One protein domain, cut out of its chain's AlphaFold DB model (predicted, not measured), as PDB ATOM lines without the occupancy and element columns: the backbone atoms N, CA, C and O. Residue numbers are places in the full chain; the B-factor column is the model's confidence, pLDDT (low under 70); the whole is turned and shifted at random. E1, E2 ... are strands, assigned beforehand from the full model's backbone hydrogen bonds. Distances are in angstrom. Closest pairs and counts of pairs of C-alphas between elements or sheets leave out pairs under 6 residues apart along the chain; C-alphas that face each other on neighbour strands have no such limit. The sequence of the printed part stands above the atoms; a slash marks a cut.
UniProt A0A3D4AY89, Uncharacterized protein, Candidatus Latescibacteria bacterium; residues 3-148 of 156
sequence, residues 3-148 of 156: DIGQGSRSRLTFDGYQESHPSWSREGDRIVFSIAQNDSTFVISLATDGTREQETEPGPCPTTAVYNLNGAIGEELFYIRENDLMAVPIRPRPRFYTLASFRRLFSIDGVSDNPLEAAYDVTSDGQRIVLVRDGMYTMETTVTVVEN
ATOM      1  N   ASP A   3       2.263   1.004 -30.365       85.50
ATOM      2  CA  ASP A   3       2.501   2.425 -30.606       85.50
ATOM      3  C   ASP A   3       3.924   2.750 -30.144       85.50
ATOM      4  O   ASP A   3       4.237   2.682 -28.956       85.50
ATOM      5  N   ILE A   4       4.797   3.073 -31.098       89.19
ATOM      6  CA  ILE A   4       6.217   3.338 -30.843       89.19
ATOM      7  C   ILE A   4       6.403   4.658 -30.081       89.19
ATOM      8  O   ILE A   4       7.281   4.746 -29.226       89.19
ATOM      9  N   GLY A   5       5.580   5.673 -30.363       90.94
ATOM     10  CA  GLY A   5       5.678   6.988 -29.728       90.94
ATOM     11  C   GLY A   5       5.215   6.974 -28.271       90.94
ATOM     12  O   GLY A   5       5.751   7.709 -27.446       90.94
ATOM     13  N   GLN A   6       4.249   6.113 -27.951       90.44
ATOM     14  CA  GLN A   6       3.700   5.952 -26.602       90.44
ATOM     15  C   GLN A   6       4.271   4.745 -25.847       90.44
ATOM     16  O   GLN A   6       4.009   4.584 -24.655       90.44
ATOM     17  N   GLY A   7       5.013   3.868 -26.524       93.88
ATOM     18  CA  GLY A   7       5.528   2.620 -25.960       93.88
ATOM     19  C   GLY A   7       4.433   1.642 -25.516       93.88
ATOM     20  O   GLY A   7       4.671   0.816 -24.633       93.88
ATOM     21  N   SER A   8       3.226   1.738 -26.082       92.06
ATOM     22  CA  SER A   8       2.042   1.003 -25.627       92.06
ATOM     23  C   SER A   8       1.676  -0.139 -26.579       92.06
ATOM     24  O   SER A   8       1.879  -0.063 -27.788       92.06
ATOM     25  N   ARG A   9       1.139  -1.243 -26.040       91.75
ATOM     26  CA  ARG A   9       0.731  -2.425 -26.818       91.75
ATOM     27  C   ARG A   9      -0.761  -2.680 -26.660       91.75
ATOM     28  O   ARG A   9      -1.246  -2.793 -25.540       91.75
ATOM     29  N   SER A  10      -1.456  -2.897 -27.772       87.12
ATOM     30  CA  SER A  10      -2.852  -3.343 -27.793       87.12
ATOM     31  C   SER A  10      -3.051  -4.525 -28.744       87.12
ATOM     32  O   SER A  10      -2.346  -4.682 -29.748       87.12
ATOM     33  N   ARG A  11      -4.002  -5.404 -28.421       86.75
ATOM     34  CA  ARG A  11      -4.475  -6.468 -29.318       86.75
ATOM     35  C   ARG A  11      -5.712  -5.957 -30.056       86.75
ATOM     36  O   ARG A  11      -6.563  -5.350 -29.419       86.75
ATOM     37  N   LEU A  12      -5.782  -6.189 -31.368       84.50
ATOM     38  CA  LEU A  12      -6.865  -5.668 -32.211       84.50
ATOM     39  C   LEU A  12      -7.895  -6.739 -32.617       84.50
ATOM     40  O   LEU A  12      -9.052  -6.407 -32.839       84.50
ATOM     41  N   THR A  13      -7.504  -8.014 -32.673       84.31
ATOM     42  CA  THR A  13      -8.355  -9.136 -33.113       84.31
ATOM     43  C   THR A  13      -8.448 -10.231 -32.049       84.31
ATOM     44  O   THR A  13      -7.513 -10.423 -31.265       84.31
ATOM     45  N   PHE A  14      -9.577 -10.949 -31.983       84.38
ATOM     46  CA  PHE A  14      -9.894 -11.887 -30.887       84.38
ATOM     47  C   PHE A  14     -10.578 -13.195 -31.328       84.38
ATOM     48  O   PHE A  14     -10.894 -14.021 -30.478       84.38
ATOM     49  N   ASP A  15     -10.822 -13.390 -32.621       82.00
ATOM     50  CA  ASP A  15     -11.712 -14.433 -33.160       82.00
ATOM     51  C   ASP A  15     -11.038 -15.792 -33.439       82.00
ATOM     52  O   ASP A  15     -11.723 -16.767 -33.736       82.00
ATOM     53  N   GLY A  16      -9.715 -15.877 -33.288       83.50
ATOM     54  CA  GLY A  16      -8.961 -17.125 -33.400       83.50
ATOM     55  C   GLY A  16      -8.756 -17.627 -34.831       83.50
ATOM     56  O   GLY A  16      -8.241 -18.735 -34.989       83.50
ATOM     57  N   TYR A  17      -9.121 -16.851 -35.856       86.00
ATOM     58  CA  TYR A  17      -8.814 -17.210 -37.240       86.00
ATOM     59  C   TYR A  17      -7.314 -17.099 -37.526       86.00
ATOM     60  O   TYR A  17      -6.568 -16.397 -36.837       86.00
ATOM     61  N   GLN A  18      -6.863 -17.800 -38.567       82.94
ATOM     62  CA  GLN A  18      -5.530 -17.580 -39.108       82.94
ATOM     63  C   GLN A  18      -5.535 -16.263 -39.889       82.94
ATOM     64  O   GLN A  18      -6.164 -16.162 -40.941       82.94
ATOM     65  N   GLU A  19      -4.842 -15.269 -39.339       83.06
ATOM     66  CA  GLU A  19      -4.758 -13.904 -39.855       83.06
ATOM     67  C   GLU A  19      -3.397 -13.673 -40.520       83.06
ATOM     68  O   GLU A  19      -2.357 -14.017 -39.951       83.06
ATOM     69  N   SER A  20      -3.378 -13.086 -41.717       78.31
ATOM     70  CA  SER A  20      -2.137 -12.848 -42.466       78.31
ATOM     71  C   SER A  20      -2.184 -11.573 -43.309       78.31
ATOM     72  O   SER A  20      -3.244 -10.983 -43.523       78.31
ATOM     73  N   HIS A  21      -1.005 -11.143 -43.772       75.31
ATOM     74  CA  HIS A  21      -0.816  -9.990 -44.661       75.31
ATOM     75  C   HIS A  21      -1.484  -8.697 -44.161       75.31
ATOM     76  O   HIS A  21      -2.305  -8.115 -44.874       75.31
ATOM     77  N   PRO A  22      -1.194  -8.249 -42.923       79.44
ATOM     78  CA  PRO A  22      -1.752  -7.006 -42.425       79.44
ATOM     79  C   PRO A  22      -1.175  -5.817 -43.186       79.44
ATOM     80  O   PRO A  22       0.013  -5.786 -43.512       79.44
ATOM     81  N   SER A  23      -2.006  -4.804 -43.399       76.81
ATOM     82  CA  SER A  23      -1.593  -3.612 -44.116       76.81
ATOM     83  C   SER A  23      -2.334  -2.362 -43.681       76.81
ATOM     84  O   SER A  23      -3.540  -2.404 -43.453       76.81
ATOM     85  N   TRP A  24      -1.617  -1.250 -43.551       77.88
ATOM     86  CA  TRP A  24      -2.155  -0.016 -42.980       77.88
ATOM     87  C   TRP A  24      -2.775   0.893 -44.045       77.88
ATOM     88  O   TRP A  24      -2.245   1.070 -45.142       77.88
ATOM     89  N   SER A  25      -3.888   1.546 -43.703       75.44
ATOM     90  CA  SER A  25      -4.382   2.686 -44.472       75.44
ATOM     91  C   SER A  25      -3.345   3.811 -44.443       75.44
ATOM     92  O   SER A  25      -2.574   3.945 -43.494       75.44
ATOM     93  N   ARG A  26      -3.328   4.655 -45.481       73.19
ATOM     94  CA  ARG A  26      -2.377   5.775 -45.572       73.19
ATOM     95  C   ARG A  26      -2.521   6.756 -44.408       73.19
ATOM     96  O   ARG A  26      -1.530   7.298 -43.938       73.19
ATOM     97  N   GLU A  27      -3.753   6.940 -43.944       74.75
ATOM     98  CA  GLU A  27      -4.084   7.797 -42.802       74.75
ATOM     99  C   GLU A  27      -3.812   7.115 -41.447       74.75
ATOM    100  O   GLU A  27      -3.971   7.741 -40.404       74.75
ATOM    101  N   GLY A  28      -3.418   5.835 -41.435       79.00
ATOM    102  CA  GLY A  28      -3.085   5.085 -40.221       79.00
ATOM    103  C   GLY A  28      -4.280   4.734 -39.328       79.00
ATOM    104  O   GLY A  28      -4.087   4.268 -38.212       79.00
ATOM    105  N   ASP A  29      -5.509   4.948 -39.792       82.25
ATOM    106  CA  ASP A  29      -6.743   4.749 -39.023       82.25
ATOM    107  C   ASP A  29      -7.413   3.385 -39.265       82.25
ATOM    108  O   ASP A  29      -8.383   3.035 -38.588       82.25
ATOM    109  N   ARG A  30      -6.921   2.607 -40.236       81.81
ATOM    110  CA  ARG A  30      -7.423   1.270 -40.559       81.81
ATOM    111  C   ARG A  30      -6.301   0.307 -40.914       81.81
ATOM    112  O   ARG A  30      -5.262   0.702 -41.432       81.81
ATOM    113  N   ILE A  31      -6.572  -0.971 -40.699       81.56
ATOM    114  CA  ILE A  31      -5.762  -2.103 -41.129       81.56
ATOM    115  C   ILE A  31      -6.643  -2.985 -42.007       81.56
ATOM    116  O   ILE A  31      -7.780  -3.264 -41.629       81.56
ATOM    117  N   VAL A  32      -6.136  -3.449 -43.145       79.81
ATOM    118  CA  VAL A  32      -6.718  -4.611 -43.828       79.81
ATOM    119  C   VAL A  32      -5.871  -5.843 -43.575       79.81
ATOM    120  O   VAL A  32      -4.659  -5.735 -43.412       79.81
ATOM    121  N   PHE A  33      -6.497  -7.009 -43.537       79.50
ATOM    122  CA  PHE A  33      -5.800  -8.285 -43.425       79.50
ATOM    123  C   PHE A  33      -6.649  -9.414 -44.001       79.50
ATOM    124  O   PHE A  33      -7.855  -9.267 -44.212       79.50
ATOM    125  N   SER A  34      -6.003 -10.548 -44.244       79.88
ATOM    126  CA  SER A  34      -6.658 -11.775 -44.690       79.88
ATOM    127  C   SER A  34      -7.055 -12.631 -43.501       79.88
ATOM    128  O   SER A  34      -6.267 -12.757 -42.561       79.88
ATOM    129  N   ILE A  35      -8.209 -13.291 -43.577       82.81
ATOM    130  CA  ILE A  35      -8.521 -14.452 -42.734       82.81
ATOM    131  C   ILE A  35      -8.763 -15.683 -43.595       82.81
ATOM    132  O   ILE A  35      -9.420 -15.583 -44.628       82.81
ATOM    133  N   ALA A  36      -8.284 -16.839 -43.144       81.06
ATOM    134  CA  ALA A  36      -8.659 -18.128 -43.716       81.06
ATOM    135  C   ALA A  36      -9.868 -18.716 -42.965       81.06
ATOM    136  O   ALA A  36      -9.837 -18.877 -41.741       81.06
ATOM    137  N   GLN A  37     -10.930 -19.051 -43.696       80.81
ATOM    138  CA  GLN A  37     -12.153 -19.670 -43.188       80.81
ATOM    139  C   GLN A  37     -12.666 -20.714 -44.189       80.81
ATOM    140  O   GLN A  37     -13.031 -20.361 -45.305       80.81
ATOM    141  N   ASN A  38     -12.770 -21.983 -43.773       79.88
ATOM    142  CA  ASN A  38     -13.364 -23.077 -44.564       79.88
ATOM    143  C   ASN A  38     -12.849 -23.123 -46.020       79.88
ATOM    144  O   ASN A  38     -13.630 -22.989 -46.961       79.88
ATOM    145  N   ASP A  39     -11.528 -23.233 -46.191       76.19
ATOM    146  CA  ASP A  39     -10.823 -23.244 -47.488       76.19
ATOM    147  C   ASP A  39     -10.987 -21.974 -48.347       76.19
ATOM    148  O   ASP A  39     -10.556 -21.926 -49.498       76.19
ATOM    149  N   SER A  40     -11.581 -20.920 -47.786       76.94
ATOM    150  CA  SER A  40     -11.742 -19.612 -48.417       76.94
ATOM    151  C   SER A  40     -10.935 -18.553 -47.673       76.94
ATOM    152  O   SER A  40     -10.774 -18.626 -46.455       76.94
ATOM    153  N   THR A  41     -10.475 -17.532 -48.393       77.31
ATOM    154  CA  THR A  41      -9.836 -16.358 -47.787       77.31
ATOM    155  C   THR A  41     -10.757 -15.155 -47.906       77.31
ATOM    156  O   THR A  41     -11.291 -14.878 -48.978       77.31
ATOM    157  N   PHE A  42     -10.932 -14.426 -46.806       79.62
ATOM    158  CA  PHE A  42     -11.723 -13.198 -46.752       79.62
ATOM    159  C   PHE A  42     -10.843 -12.000 -46.438       79.62
ATOM    160  O   PHE A  42      -9.866 -12.113 -45.693       79.62
ATOM    161  N   VAL A  43     -11.240 -10.842 -46.963       80.31
ATOM    162  CA  VAL A  43     -10.616  -9.563 -46.636       80.31
ATOM    163  C   VAL A  43     -11.374  -8.913 -45.495       80.31
ATOM    164  O   VAL A  43     -12.596  -8.744 -45.532       80.31
ATOM    165  N   ILE A  44     -10.624  -8.537 -44.470       83.31
ATOM    166  CA  ILE A  44     -11.127  -7.831 -43.304       83.31
ATOM    167  C   ILE A  44     -10.551  -6.426 -43.299       83.31
ATOM    168  O   ILE A  44      -9.351  -6.256 -43.473       83.31
ATOM    169  N   SER A  45     -11.399  -5.437 -43.030       84.50
ATOM    170  CA  SER A  45     -11.011  -4.078 -42.666       84.50
ATOM    171  C   SER A  45     -11.284  -3.856 -41.182       84.50
ATOM    172  O   SER A  45     -12.362  -4.169 -40.678       84.50
ATOM    173  N   LEU A  46     -10.306  -3.318 -40.467       86.56
ATOM    174  CA  LEU A  46     -10.372  -3.059 -39.037       86.56
ATOM    175  C   LEU A  46      -9.918  -1.635 -38.758       86.56
ATOM    176  O   LEU A  46      -8.774  -1.280 -39.026       86.56
ATOM    177  N   ALA A  47     -10.810  -0.818 -38.217       84.44
ATOM    178  CA  ALA A  47     -10.470   0.504 -37.723       84.44
ATOM    179  C   ALA A  47      -9.650   0.421 -36.432       84.44
ATOM    180  O   ALA A  47      -9.777  -0.520 -35.647       84.44
ATOM    181  N   THR A  48      -8.810   1.428 -36.193       83.69
ATOM    182  CA  THR A  48      -7.976   1.514 -34.983       83.69
ATOM    183  C   THR A  48      -8.785   1.643 -33.697       83.69
ATOM    184  O   THR A  48      -8.265   1.355 -32.622       83.69
ATOM    185  N   ASP A  49     -10.053   2.047 -33.796       82.44
ATOM    186  CA  ASP A  49     -11.011   2.051 -32.686       82.44
ATOM    187  C   ASP A  49     -11.588   0.654 -32.365       82.44
ATOM    188  O   ASP A  49     -12.307   0.496 -31.380       82.44
ATOM    189  N   GLY A  50     -11.247  -0.365 -33.163       80.56
ATOM    190  CA  GLY A  50     -11.711  -1.745 -33.022       80.56
ATOM    191  C   GLY A  50     -12.926  -2.101 -33.885       80.56
ATOM    192  O   GLY A  50     -13.354  -3.256 -33.872       80.56
ATOM    193  N   THR A  51     -13.481  -1.159 -34.652       83.94
ATOM    194  CA  THR A  51     -14.611  -1.432 -35.551       83.94
ATOM    195  C   THR A  51     -14.166  -2.315 -36.710       83.94
ATOM    196  O   THR A  51     -13.273  -1.948 -37.473       83.94
ATOM    197  N   ARG A  52     -14.813  -3.470 -36.873       84.06
ATOM    198  CA  ARG A  52     -14.473  -4.453 -37.904       84.06
ATOM    199  C   ARG A  52     -15.547  -4.553 -38.977       84.06
ATOM    200  O   ARG A  52     -16.732  -4.660 -38.672       84.06
ATOM    201  N   GLU A  53     -15.102  -4.619 -40.222       82.62
ATOM    202  CA  GLU A  53     -15.917  -4.867 -41.402       82.62
ATOM    203  C   GLU A  53     -15.299  -6.017 -42.198       82.62
ATOM    204  O   GLU A  53     -14.096  -6.040 -42.451       82.62
ATOM    205  N   GLN A  54     -16.122  -6.993 -42.563       81.50
ATOM    206  CA  GLN A  54     -15.720  -8.152 -43.349       81.50
ATOM    207  C   GLN A  54     -16.390  -8.069 -44.714       81.50
ATOM    208  O   GLN A  54     -17.592  -7.808 -44.796       81.50
ATOM    209  N   GLU A  55     -15.624  -8.322 -45.770       75.38
ATOM    210  CA  GLU A  55     -16.204  -8.550 -47.085       75.38
ATOM    211  C   GLU A  55     -17.065  -9.822 -47.059       75.38
ATOM    212  O   GLU A  55     -16.649 -10.862 -46.549       75.38
ATOM    213  N   THR A  56     -18.301  -9.731 -47.553       67.69
ATOM    214  CA  THR A  56     -19.260 -10.848 -47.510       67.69
ATOM    215  C   THR A  56     -18.982 -11.915 -48.560       67.69
ATOM    216  O   THR A  56     -19.459 -13.040 -48.424       67.69
ATOM    217  N   GLU A  57     -18.227 -11.569 -49.598       70.50
ATOM    218  CA  GLU A  57     -17.717 -12.512 -50.585       70.50
ATOM    219  C   GLU A  57     -16.256 -12.841 -50.251       70.50
ATOM    220  O   GLU A  57     -15.542 -11.979 -49.725       70.50
ATOM    221  N   PRO A  58     -15.795 -14.080 -50.504       67.19
ATOM    222  CA  PRO A  58     -14.376 -14.388 -50.443       67.19
ATOM    223  C   PRO A  58     -13.596 -13.363 -51.264       67.19
ATOM    224  O   PRO A  58     -14.018 -12.978 -52.356       67.19
ATOM    225  N   GLY A  59     -12.456 -12.935 -50.730       64.75
ATOM    226  CA  GLY A  59     -11.570 -12.035 -51.449       64.75
ATOM    227  C   GLY A  59     -11.143 -12.652 -52.786       64.75
ATOM    228  O   GLY A  59     -11.239 -13.867 -52.986       64.75
ATOM    229  N   PRO A  60     -10.608 -11.849 -53.711       63.78
ATOM    230  CA  PRO A  60     -10.381 -12.273 -55.090       63.78
ATOM    231  C   PRO A  60      -9.336 -13.381 -55.293       63.78
ATOM    232  O   PRO A  60      -9.132 -13.803 -56.433       63.78
ATOM    233  N   CYS A  61      -8.671 -13.861 -54.234       60.84
ATOM    234  CA  CYS A  61      -7.816 -15.040 -54.307       60.84
ATOM    235  C   CYS A  61      -7.721 -15.772 -52.948       60.84
ATOM    236  O   CYS A  61      -7.371 -15.142 -51.948       60.84
ATOM    237  N   PRO A  62      -7.981 -17.094 -52.891       51.75
ATOM    238  CA  PRO A  62      -7.938 -17.870 -51.654       51.75
ATOM    239  C   PRO A  62      -6.524 -18.177 -51.137       51.75
ATOM    240  O   PRO A  62      -6.405 -18.558 -49.977       51.75
ATOM    241  N   THR A  63      -5.464 -18.010 -51.938       44.50
ATOM    242  CA  THR A  63      -4.143 -18.569 -51.596       44.50
ATOM    243  C   THR A  63      -3.041 -17.562 -51.272       44.50
ATOM    244  O   THR A  63      -2.395 -17.770 -50.258       44.50
ATOM    245  N   THR A  64      -2.831 -16.454 -51.989       47.62
ATOM    246  CA  THR A  64      -1.654 -15.589 -51.712       47.62
ATOM    247  C   THR A  64      -1.929 -14.121 -52.029       47.62
ATOM    248  O   THR A  64      -1.328 -13.515 -52.914       47.62
ATOM    249  N   ALA A  65      -2.881 -13.514 -51.322       45.09
ATOM    250  CA  ALA A  65      -3.053 -12.069 -51.395       45.09
ATOM    251  C   ALA A  65      -2.028 -11.393 -50.473       45.09
ATOM    252  O   ALA A  65      -2.275 -11.181 -49.286       45.09
ATOM    253  N   VAL A  66      -0.860 -11.057 -51.017       42.84
ATOM    254  CA  VAL A  66       0.091 -10.175 -50.336       42.84
ATOM    255  C   VAL A  66      -0.493  -8.766 -50.369       42.84
ATOM    256  O   VAL A  66      -0.234  -7.978 -51.267       42.84
ATOM    257  N   TYR A  67      -1.331  -8.417 -49.401       46.19
ATOM    258  CA  TYR A  67      -1.788  -7.038 -49.258       46.19
ATOM    259  C   TYR A  67      -0.612  -6.169 -48.817       46.19
ATOM    260  O   TYR A  67      -0.371  -5.983 -47.627       46.19
ATOM    261  N   ASN A  68       0.137  -5.632 -49.775       41.62
ATOM    262  CA  ASN A  68       1.013  -4.513 -49.505       41.62
ATOM    263  C   ASN A  68       0.278  -3.201 -49.802       41.62
ATOM    264  O   ASN A  68       0.357  -2.636 -50.889       41.62
ATOM    265  N   LEU A  69      -0.509  -2.767 -48.823       49.09
ATOM    266  CA  LEU A  69      -0.948  -1.392 -48.641       49.09
ATOM    267  C   LEU A  69       0.110  -0.668 -47.810       49.09
ATOM    268  O   LEU A  69      -0.046  -0.425 -46.610       49.09
ATOM    269  N   ASN A  70       1.205  -0.284 -48.449       39.69
ATOM    270  CA  ASN A  70       2.022   0.795 -47.920       39.69
ATOM    271  C   ASN A  70       1.218   2.088 -48.067       39.69
ATOM    272  O   ASN A  70       1.343   2.845 -49.020       39.69
ATOM    273  N   GLY A  71       0.298   2.278 -47.126       40.69
ATOM    274  CA  GLY A  71      -0.842   3.150 -47.284       40.69
ATOM    275  C   GLY A  71      -1.848   2.564 -48.269       40.69
ATOM    276  O   GLY A  71      -1.511   2.133 -49.363       40.69
ATOM    277  N   ALA A  72      -3.128   2.601 -47.929       41.56
ATOM    278  CA  ALA A  72      -4.151   2.702 -48.957       41.56
ATOM    279  C   ALA A  72      -3.739   3.823 -49.917       41.56
ATOM    280  O   ALA A  72      -3.746   5.005 -49.561       41.56
ATOM    281  N   ILE A  73      -3.353   3.464 -51.125       43.78
ATOM    282  CA  ILE A  73      -3.092   4.433 -52.175       43.78
ATOM    283  C   ILE A  73      -4.447   4.653 -52.794       43.78
ATOM    284  O   ILE A  73      -4.818   4.056 -53.794       43.78
ATOM    285  N   GLY A  74      -5.253   5.406 -52.055       58.88
ATOM    286  CA  GLY A  74      -6.660   5.556 -52.347       58.88
ATOM    287  C   GLY A  74      -7.430   4.237 -52.309       58.88
ATOM    288  O   GLY A  74      -7.437   3.505 -51.322       58.88
ATOM    289  N   GLU A  75      -8.167   4.028 -53.387       66.94
ATOM    290  CA  GLU A  75      -9.306   3.139 -53.513       66.94
ATOM    291  C   GLU A  75      -8.924   1.856 -54.252       66.94
ATOM    292  O   GLU A  75      -9.696   1.468 -55.107       66.94
ATOM    293  N   GLU A  76      -7.763   1.218 -54.016       74.94
ATOM    294  CA  GLU A  76      -7.371  -0.039 -54.698       74.94
ATOM    295  C   GLU A  76      -6.613  -1.046 -53.799       74.94
ATOM    296  O   GLU A  76      -5.871  -0.663 -52.897       74.94
ATOM    297  N   LEU A  77      -6.792  -2.349 -54.061       76.75
ATOM    298  CA  LEU A  77      -6.009  -3.473 -53.534       76.75
ATOM    299  C   LEU A  77      -5.227  -4.127 -54.676       76.75
ATOM    300  O   LEU A  77      -5.793  -4.383 -55.739       76.75
ATOM    301  N   PHE A  78      -3.970  -4.482 -54.422       76.75
ATOM    302  CA  PHE A  78      -3.171  -5.326 -55.308       76.75
ATOM    303  C   PHE A  78      -3.106  -6.744 -54.750       76.75
ATOM    304  O   PHE A  78      -3.013  -6.918 -53.534       76.75
ATOM    305  N   TYR A  79      -3.156  -7.742 -55.626       76.31
ATOM    306  CA  TYR A  79      -3.038  -9.154 -55.260       76.31
ATOM    307  C   TYR A  79      -2.424  -9.948 -56.410       76.31
ATOM    308  O   TYR A  79      -2.535  -9.552 -57.571       76.31
ATOM    309  N   ILE A  80      -1.789 -11.077 -56.100       75.44
ATOM    310  CA  ILE A  80      -1.353 -12.037 -57.115       75.44
ATOM    311  C   ILE A  80      -2.449 -13.086 -57.284       75.44
ATOM    312  O   ILE A  80      -2.990 -13.599 -56.303       75.44
ATOM    313  N   ARG A  81      -2.788 -13.391 -58.536       75.06
ATOM    314  CA  ARG A  81      -3.676 -14.492 -58.903       75.06
ATOM    315  C   ARG A  81      -2.985 -15.352 -59.937       75.06
ATOM    316  O   ARG A  81      -2.768 -14.885 -61.052       75.06
ATOM    317  N   GLU A  82      -2.702 -16.599 -59.570       75.88
ATOM    318  CA  GLU A  82      -1.863 -17.494 -60.373       75.88
ATOM    319  C   GLU A  82      -0.522 -16.794 -60.646       75.88
ATOM    320  O   GLU A  82       0.247 -16.561 -59.720       75.88
ATOM    321  N   ASN A  83      -0.295 -16.350 -61.879       77.81
ATOM    322  CA  ASN A  83       0.904 -15.630 -62.290       77.81
ATOM    323  C   ASN A  83       0.649 -14.152 -62.584       77.81
ATOM    324  O   ASN A  83       1.539 -13.471 -63.065       77.81
ATOM    325  N   ASP A  84      -0.541 -13.620 -62.339       79.94
ATOM    326  CA  ASP A  84      -0.865 -12.243 -62.691       79.94
ATOM    327  C   ASP A  84      -0.881 -11.338 -61.461       79.94
ATOM    328  O   ASP A  84      -1.549 -11.630 -60.466       79.94
ATOM    329  N   LEU A  85      -0.206 -10.190 -61.555       80.56
ATOM    330  CA  LEU A  85      -0.447  -9.086 -60.637       80.56
ATOM    331  C   LEU A  85      -1.753  -8.407 -61.034       80.56
ATOM    332  O   LEU A  85      -1.907  -7.885 -62.145       80.56
ATOM    333  N   MET A  86      -2.678  -8.380 -60.095       81.81
ATOM    334  CA  MET A  86      -4.017  -7.849 -60.251       81.81
ATOM    335  C   MET A  86      -4.200  -6.606 -59.380       81.81
ATOM    336  O   MET A  86      -3.543  -6.444 -58.353       81.81
ATOM    337  N   ALA A  87      -5.125  -5.743 -59.786       80.75
ATOM    338  CA  ALA A  87      -5.610  -4.614 -59.010       80.75
ATOM    339  C   ALA A  87      -7.142  -4.631 -58.977       80.75
ATOM    340  O   ALA A  87      -7.789  -4.910 -59.991       80.75
ATOM    341  N   VAL A  88      -7.725  -4.303 -57.828       80.56
ATOM    342  CA  VAL A  88      -9.168  -4.123 -57.665       80.56
ATOM    343  C   VAL A  88      -9.455  -2.848 -56.892       80.56
ATOM    344  O   VAL A  88      -8.894  -2.664 -55.815       80.56
ATOM    345  N   PRO A  89     -10.334  -1.968 -57.388       79.12
ATOM    346  CA  PRO A  89     -10.737  -0.822 -56.611       79.12
ATOM    347  C   PRO A  89     -11.522  -1.199 -55.348       79.12
ATOM    348  O   PRO A  89     -12.302  -2.141 -55.357       79.12
ATOM    349  N   ILE A  90     -11.350  -0.455 -54.263       77.38
ATOM    350  CA  ILE A  90     -12.058  -0.605 -52.997       77.38
ATOM    351  C   ILE A  90     -12.715   0.690 -52.572       77.38
ATOM    352  O   ILE A  90     -12.218   1.790 -52.791       77.38
ATOM    353  N   ARG A  91     -13.807   0.549 -51.841       78.81
ATOM    354  CA  ARG A  91     -14.366   1.622 -51.036       78.81
ATOM    355  C   ARG A  91     -14.049   1.296 -49.589       78.81
ATOM    356  O   ARG A  91     -14.643   0.371 -49.057       78.81
ATOM    357  N   PRO A  92     -13.117   2.008 -48.941       72.00
ATOM    358  CA  PRO A  92     -12.772   1.730 -47.550       72.00
ATOM    359  C   PRO A  92     -13.787   2.313 -46.561       72.00
ATOM    360  O   PRO A  92     -13.746   1.981 -45.379       72.00
ATOM    361  N   ARG A  93     -14.649   3.236 -47.017       76.00
ATOM    362  CA  ARG A  93     -15.603   3.979 -46.185       76.00
ATOM    363  C   ARG A  93     -16.901   4.294 -46.954       76.00
ATOM    364  O   ARG A  93     -16.855   4.452 -48.174       76.00
ATOM    365  N   PRO A  94     -18.042   4.451 -46.249       75.12
ATOM    366  CA  PRO A  94     -18.221   4.204 -44.812       75.12
ATOM    367  C   PRO A  94     -18.185   2.715 -44.449       75.12
ATOM    368  O   PRO A  94     -17.916   2.411 -43.298       75.12
ATOM    369  N   ARG A  95     -18.412   1.828 -45.427       79.00
ATOM    370  CA  ARG A  95     -18.211   0.382 -45.322       79.00
ATOM    371  C   ARG A  95     -17.121  -0.056 -46.279       79.00
ATOM    372  O   ARG A  95     -17.092   0.445 -47.400       79.00
ATOM    373  N   PHE A  96     -16.302  -1.004 -45.850       77.50
ATOM    374  CA  PHE A  96     -15.330  -1.673 -46.699       77.50
ATOM    375  C   PHE A  96     -15.992  -2.617 -47.717       77.50
ATOM    376  O   PHE A  96     -16.776  -3.481 -47.328       77.50
ATOM    377  N   TYR A  97     -15.672  -2.469 -49.004       78.12
ATOM    378  CA  TYR A  97     -16.004  -3.440 -50.056       78.12
ATOM    379  C   TYR A  97     -15.101  -3.278 -51.283       78.12
ATOM    380  O   TYR A  97     -14.640  -2.167 -51.573       78.12
ATOM    381  N   THR A  98     -14.878  -4.366 -52.026       76.06
ATOM    382  CA  THR A  98     -14.272  -4.305 -53.359       76.06
ATOM    383  C   THR A  98     -15.300  -3.886 -54.410       76.06
ATOM    384  O   THR A  98     -16.502  -4.128 -54.297       76.06
ATOM    385  N   LEU A  99     -14.832  -3.189 -55.438       74.81
ATOM    386  CA  LEU A  99     -15.602  -2.866 -56.629       74.81
ATOM    387  C   LEU A  99     -15.369  -3.979 -57.653       74.81
ATOM    388  O   LEU A  99     -14.237  -4.410 -57.844       74.81
ATOM    389  N   ALA A 100     -16.415  -4.409 -58.365       73.69
ATOM    390  CA  ALA A 100     -16.380  -5.552 -59.293       73.69
ATOM    391  C   ALA A 100     -15.505  -5.351 -60.560       73.69
ATOM    392  O   ALA A 100     -15.648  -6.067 -61.551       73.69
ATOM    393  N   SER A 101     -14.611  -4.363 -60.564       78.62
ATOM    394  CA  SER A 101     -13.706  -4.018 -61.657       78.62
ATOM    395  C   SER A 101     -12.280  -4.506 -61.380       78.62
ATOM    396  O   SER A 101     -11.374  -3.709 -61.134       78.62
ATOM    397  N   PHE A 102     -12.075  -5.821 -61.426       79.75
ATOM    398  CA  PHE A 102     -10.744  -6.430 -61.352       79.75
ATOM    399  C   PHE A 102      -9.972  -6.186 -62.653       79.75
ATOM    400  O   PHE A 102     -10.485  -6.463 -63.739       79.75
ATOM    401  N   ARG A 103      -8.726  -5.712 -62.566       85.50
ATOM    402  CA  ARG A 103      -7.846  -5.556 -63.732       85.50
ATOM    403  C   ARG A 103      -6.501  -6.229 -63.515       85.50
ATOM    404  O   ARG A 103      -5.922  -6.143 -62.439       85.50
ATOM    405  N   ARG A 104      -5.979  -6.857 -64.566       88.12
ATOM    406  CA  ARG A 104      -4.588  -7.305 -64.598       88.12
ATOM    407  C   ARG A 104      -3.682  -6.106 -64.852       88.12
ATOM    408  O   ARG A 104      -3.925  -5.362 -65.798       88.12
ATOM    409  N   LEU A 105      -2.641  -5.945 -64.040       85.19
ATOM    410  CA  LEU A 105      -1.567  -4.993 -64.302       85.19
ATOM    411  C   LEU A 105      -0.552  -5.599 -65.271       85.19
ATOM    412  O   LEU A 105      -0.324  -5.044 -66.342       85.19
ATOM    413  N   PHE A 106       0.019  -6.753 -64.920       85.62
ATOM    414  CA  PHE A 106       0.949  -7.509 -65.760       85.62
ATOM    415  C   PHE A 106       1.113  -8.946 -65.247       85.62
ATOM    416  O   PHE A 106       0.785  -9.241 -64.099       85.62
ATOM    417  N   SER A 107       1.630  -9.824 -66.105       84.44
ATOM    418  CA  SER A 107       2.002 -11.193 -65.740       84.44
ATOM    419  C   SER A 107       3.396 -11.229 -65.111       84.44
ATOM    420  O   SER A 107       4.286 -10.461 -65.483       84.44
ATOM    421  N   ILE A 108       3.570 -12.114 -64.141       77.88
ATOM    422  CA  ILE A 108       4.765 -12.316 -63.341       77.88
ATOM    423  C   ILE A 108       5.224 -13.763 -63.519       77.88
ATOM    424  O   ILE A 108       4.492 -14.715 -63.251       77.88
ATOM    425  N   ASP A 109       6.477 -13.915 -63.928       75.88
ATOM    426  CA  ASP A 109       7.139 -15.210 -64.015       75.88
ATOM    427  C   ASP A 109       7.998 -15.440 -62.763       75.88
ATOM    428  O   ASP A 109       8.678 -14.516 -62.301       75.88
ATOM    429  N   GLY A 110       7.992 -16.671 -62.240       66.19
ATOM    430  CA  GLY A 110       8.894 -17.104 -61.166       66.19
ATOM    431  C   GLY A 110       8.638 -16.442 -59.811       66.19
ATOM    432  O   GLY A 110       9.583 -16.014 -59.159       66.19
ATOM    433  N   VAL A 111       7.379 -16.309 -59.392       65.12
ATOM    434  CA  VAL A 111       7.054 -15.920 -58.010       65.12
ATOM    435  C   VAL A 111       6.828 -17.178 -57.188       65.12
ATOM    436  O   VAL A 111       6.240 -18.137 -57.682       65.12
ATOM    437  N   SER A 112       7.302 -17.158 -55.947       61.69
ATOM    438  CA  SER A 112       7.045 -18.200 -54.961       61.69
ATOM    439  C   SER A 112       5.539 -18.398 -54.756       61.69
ATOM    440  O   SER A 112       4.803 -17.446 -54.493       61.69
ATOM    441  N   ASP A 113       5.084 -19.652 -54.823       58.44
ATOM    442  CA  ASP A 113       3.713 -20.038 -54.465       58.44
ATOM    443  C   ASP A 113       3.485 -20.014 -52.941       58.44
ATOM    444  O   ASP A 113       2.388 -20.316 -52.467       58.44
ATOM    445  N   ASN A 114       4.517 -19.696 -52.147       61.75
ATOM    446  CA  ASN A 114       4.431 -19.695 -50.697       61.75
ATOM    447  C   ASN A 114       3.551 -18.531 -50.210       61.75
ATOM    448  O   ASN A 114       3.952 -17.368 -50.297       61.75
ATOM    449  N   PRO A 115       2.396 -18.818 -49.591       54.22
ATOM    450  CA  PRO A 115       1.468 -17.795 -49.134       54.22
ATOM    451  C   PRO A 115       1.963 -17.014 -47.914       54.22
ATOM    452  O   PRO A 115       1.243 -16.161 -47.416       54.22
ATOM    453  N   LEU A 116       3.139 -17.333 -47.368       54.97
ATOM    454  CA  LEU A 116       3.735 -16.626 -46.233       54.97
ATOM    455  C   LEU A 116       4.830 -15.638 -46.651       54.97
ATOM    456  O   LEU A 116       5.305 -14.871 -45.810       54.97
ATOM    457  N   GLU A 117       5.243 -15.645 -47.918       61.78
ATOM    458  CA  GLU A 117       6.234 -14.707 -48.431       61.78
ATOM    459  C   GLU A 117       5.537 -13.468 -48.986       61.78
ATOM    460  O   GLU A 117       4.700 -13.542 -49.884       61.78
ATOM    461  N   ALA A 118       5.901 -12.297 -48.459       59.28
ATOM    462  CA  ALA A 118       5.541 -11.033 -49.082       59.28
ATOM    463  C   ALA A 118       6.267 -10.923 -50.431       59.28
ATOM    464  O   ALA A 118       7.372 -10.394 -50.524       59.28
ATOM    465  N   ALA A 119       5.637 -11.450 -51.478       64.94
ATOM    466  CA  ALA A 119       6.176 -11.502 -52.831       64.94
ATOM    467  C   ALA A 119       6.384 -10.115 -53.468       64.94
ATOM    468  O   ALA A 119       7.033 -10.017 -54.509       64.94
ATOM    469  N   TYR A 120       5.844  -9.040 -52.881       74.12
ATOM    470  CA  TYR A 120       6.021  -7.676 -53.372       74.12
ATOM    471  C   TYR A 120       5.798  -6.584 -52.324       74.12
ATOM    472  O   TYR A 120       5.216  -6.798 -51.257       74.12
ATOM    473  N   ASP A 121       6.222  -5.374 -52.687       73.62
ATOM    474  CA  ASP A 121       5.920  -4.129 -51.989       73.62
ATOM    475  C   ASP A 121       5.573  -3.001 -52.972       73.62
ATOM    476  O   ASP A 121       6.101  -2.962 -54.079       73.62
ATOM    477  N   VAL A 122       4.663  -2.104 -52.594       73.75
ATOM    478  CA  VAL A 122       4.168  -0.984 -53.401       73.75
ATOM    479  C   VAL A 122       4.589   0.331 -52.739       73.75
ATOM    480  O   VAL A 122       4.487   0.493 -51.529       73.75
ATOM    481  N   THR A 123       5.070   1.313 -53.501       70.56
ATOM    482  CA  THR A 123       5.388   2.640 -52.944       70.56
ATOM    483  C   THR A 123       4.127   3.354 -52.491       70.56
ATOM    484  O   THR A 123       3.128   3.239 -53.172       70.56
ATOM    485  N   SER A 124       4.174   4.181 -51.438       68.19
ATOM    486  CA  SER A 124       2.979   4.846 -50.861       68.19
ATOM    487  C   SER A 124       2.170   5.804 -51.756       68.19
ATOM    488  O   SER A 124       1.118   6.300 -51.346       68.19
ATOM    489  N   ASP A 125       2.664   6.075 -52.966       67.12
ATOM    490  CA  ASP A 125       1.995   6.818 -54.041       67.12
ATOM    491  C   ASP A 125       1.308   5.915 -55.090       67.12
ATOM    492  O   ASP A 125       0.553   6.412 -55.920       67.12
ATOM    493  N   GLY A 126       1.570   4.607 -55.055       72.25
ATOM    494  CA  GLY A 126       0.971   3.513 -55.829       72.25
ATOM    495  C   GLY A 126       1.450   3.436 -57.244       72.25
ATOM    496  O   GLY A 126       0.879   2.720 -58.059       72.25
ATOM    497  N   GLN A 127       2.509   4.178 -57.532       75.50
ATOM    498  CA  GLN A 127       3.048   4.276 -58.870       75.50
ATOM    499  C   GLN A 127       4.125   3.226 -59.123       75.50
ATOM    500  O   GLN A 127       4.455   2.970 -60.277       75.50
ATOM    501  N   ARG A 128       4.694   2.613 -58.076       76.06
ATOM    502  CA  ARG A 128       5.786   1.644 -58.211       76.06
ATOM    503  C   ARG A 128       5.546   0.414 -57.355       76.06
ATOM    504  O   ARG A 128       5.008   0.504 -56.257       76.06
ATOM    505  N   ILE A 129       6.007  -0.722 -57.866       77.50
ATOM    506  CA  ILE A 129       5.981  -2.008 -57.183       77.50
ATOM    507  C   ILE A 129       7.355  -2.675 -57.309       77.50
ATOM    508  O   ILE A 129       7.978  -2.659 -58.372       77.50
ATOM    509  N   VAL A 130       7.843  -3.257 -56.221       75.69
ATOM    510  CA  VAL A 130       8.996  -4.159 -56.204       75.69
ATOM    511  C   VAL A 130       8.494  -5.578 -55.996       75.69
ATOM    512  O   VAL A 130       7.601  -5.792 -55.187       75.69
ATOM    513  N   LEU A 131       9.048  -6.541 -56.731       76.00
ATOM    514  CA  LEU A 131       8.673  -7.953 -56.654       76.00
ATOM    515  C   LEU A 131       9.899  -8.785 -56.284       76.00
ATOM    516  O   LEU A 131      10.981  -8.591 -56.845       76.00
ATOM    517  N   VAL A 132       9.712  -9.732 -55.371       71.62
ATOM    518  CA  VAL A 132      10.681 -10.791 -55.088       71.62
ATOM    519  C   VAL A 132      10.371 -11.948 -56.030       71.62
ATOM    520  O   VAL A 132       9.247 -12.444 -56.064       71.62
ATOM    521  N   ARG A 133      11.358 -12.338 -56.841       69.62
ATOM    522  CA  ARG A 133      11.241 -13.447 -57.790       69.62
ATOM    523  C   ARG A 133      12.226 -14.540 -57.416       69.62
ATOM    524  O   ARG A 133      13.396 -14.253 -57.152       69.62
ATOM    525  N   ASP A 134      11.757 -15.778 -57.457       64.75
ATOM    526  CA  ASP A 134      12.612 -16.947 -57.402       64.75
ATOM    527  C   ASP A 134      13.353 -17.046 -58.732       64.75
ATOM    528  O   ASP A 134      12.784 -17.300 -59.798       64.75
ATOM    529  N   GLY A 135      14.660 -16.793 -58.682       54.31
ATOM    530  CA  GLY A 135      15.525 -17.021 -59.825       54.31
ATOM    531  C   GLY A 135      15.493 -18.505 -60.166       54.31
ATOM    532  O   GLY A 135      15.913 -19.331 -59.357       54.31
ATOM    533  N   MET A 136      15.021 -18.860 -61.365       47.91
ATOM    534  CA  MET A 136      15.176 -20.223 -61.866       47.91
ATOM    535  C   MET A 136      16.670 -20.589 -61.830       47.91
ATOM    536  O   MET A 136      17.464 -20.081 -62.615       47.91
ATOM    537  N   TYR A 137      17.046 -21.451 -60.883       45.44
ATOM    538  CA  TYR A 137      18.363 -22.079 -60.747       45.44
ATOM    539  C   TYR A 137      19.587 -21.147 -60.707       45.44
ATOM    540  O   TYR A 137      20.603 -21.430 -61.340       45.44
ATOM    541  N   THR A 138      19.567 -20.097 -59.889       43.19
ATOM    542  CA  THR A 138      20.823 -19.546 -59.350       43.19
ATOM    543  C   THR A 138      20.676 -19.397 -57.843       43.19
ATOM    544  O   THR A 138      19.603 -19.058 -57.359       43.19
ATOM    545  N   MET A 139      21.729 -19.680 -57.075       49.38
ATOM    546  CA  MET A 139      21.737 -19.517 -55.610       49.38
ATOM    547  C   MET A 139      21.708 -18.028 -55.187       49.38
ATOM    548  O   MET A 139      22.156 -17.687 -54.096       49.38
ATOM    549  N   GLU A 140      21.208 -17.142 -56.052       44.78
ATOM    550  CA  GLU A 140      21.143 -15.698 -55.874       44.78
ATOM    551  C   GLU A 140      19.685 -15.233 -55.989       44.78
ATOM    552  O   GLU A 140      19.104 -15.153 -57.073       44.78
ATOM    553  N   THR A 141      19.078 -14.894 -54.852       47.12
ATOM    554  CA  THR A 141      17.827 -14.130 -54.828       47.12
ATOM    555  C   THR A 141      18.094 -12.758 -55.447       47.12
ATOM    556  O   THR A 141      18.853 -11.961 -54.895       47.12
ATOM    557  N   THR A 142      17.481 -12.464 -56.594       49.44
ATOM    558  CA  THR A 142      17.641 -11.172 -57.275       49.44
ATOM    559  C   THR A 142      16.422 -10.289 -57.007       49.44
ATOM    560  O   THR A 142      15.306 -10.628 -57.394       49.44
ATOM    561  N   VAL A 143      16.620  -9.126 -56.377       50.62
ATOM    562  CA  VAL A 143      15.566  -8.104 -56.238       50.62
ATOM    563  C   VAL A 143      15.452  -7.344 -57.557       50.62
ATOM    564  O   VAL A 143      16.395  -6.672 -57.967       50.62
ATOM    565  N   THR A 144      14.300  -7.435 -58.227       55.31
ATOM    566  CA  THR A 144      14.040  -6.698 -59.473       55.31
ATOM    567  C   THR A 144      13.055  -5.564 -59.205       55.31
ATOM    568  O   THR A 144      11.930  -5.797 -58.765       55.31
ATOM    569  N   VAL A 145      13.462  -4.326 -59.493       49.94
ATOM    570  CA  VAL A 145      12.562  -3.164 -59.471       49.94
ATOM    571  C   VAL A 145      11.862  -3.076 -60.823       49.94
ATOM    572  O   VAL A 145      12.523  -2.950 -61.853       49.94
ATOM    573  N   VAL A 146      10.529  -3.142 -60.828       52.72
ATOM    574  CA  VAL A 146       9.721  -2.918 -62.031       52.72
ATOM    575  C   VAL A 146       9.143  -1.508 -61.949       52.72
ATOM    576  O   VAL A 146       8.188  -1.250 -61.218       52.72
ATOM    577  N   GLU A 147       9.720  -0.574 -62.699       46.94
ATOM    578  CA  GLU A 147       9.145   0.764 -62.850       46.94
ATOM    579  C   GLU A 147       8.059   0.725 -63.930       46.94
ATOM    580  O   GLU A 147       8.354   0.635 -65.121       46.94
ATOM    581  N   ASN A 148       6.787   0.771 -63.523       42.78
ATOM    582  CA  ASN A 148       5.680   0.894 -64.464       42.78
ATOM    583  C   ASN A 148       5.342   2.380 -64.666       42.78
ATOM    584  O   ASN A 148       4.661   3.000 -63.852       42.78
TER     585      ASN A 148
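This is residues 3 to 148 of the 156 residues of an uncharacterized protein of Candidatus Latescibacteria bacterium (UniProt A0A3D4AY89). With little regular structure, three small sheets stand round part of the unnamed link 55 to 75; residues 3 to 10 stick out. Of 146 printed residues, 58 form ten named strands: all strand, no named helix. The sheets, E1-E2-E3-E4, E5-E6-E7 and E8-E9-E10, are meanders, each strand antiparallel to the one before. It is compact, radius of gyration of the C-alphas 15.7 A, spanning 46 by 37 by 30 A.

Find C-alpha 18 at (-5.530, -17.580, -39.108), beginning E1, 18 to 24; E2 is 30 to 37, E3 40 to 47, E4 52 to 54. E5 is 76 to 81, E6 84 to 91, E7 103 to 107, E8 120 to 122, E9 129 to 133, and E10 142 to 146, ending at (9.721, -2.918, -62.031).

In the strongly twisted first sheet, hairpin E2 and E3 has N 33 and O 44 within hydrogen-bond range, 3.0 A. E5 and E8 are near each other.

The printed part has no cut; the link E4 to E5 is long; 47 residues have pLDDT under 70.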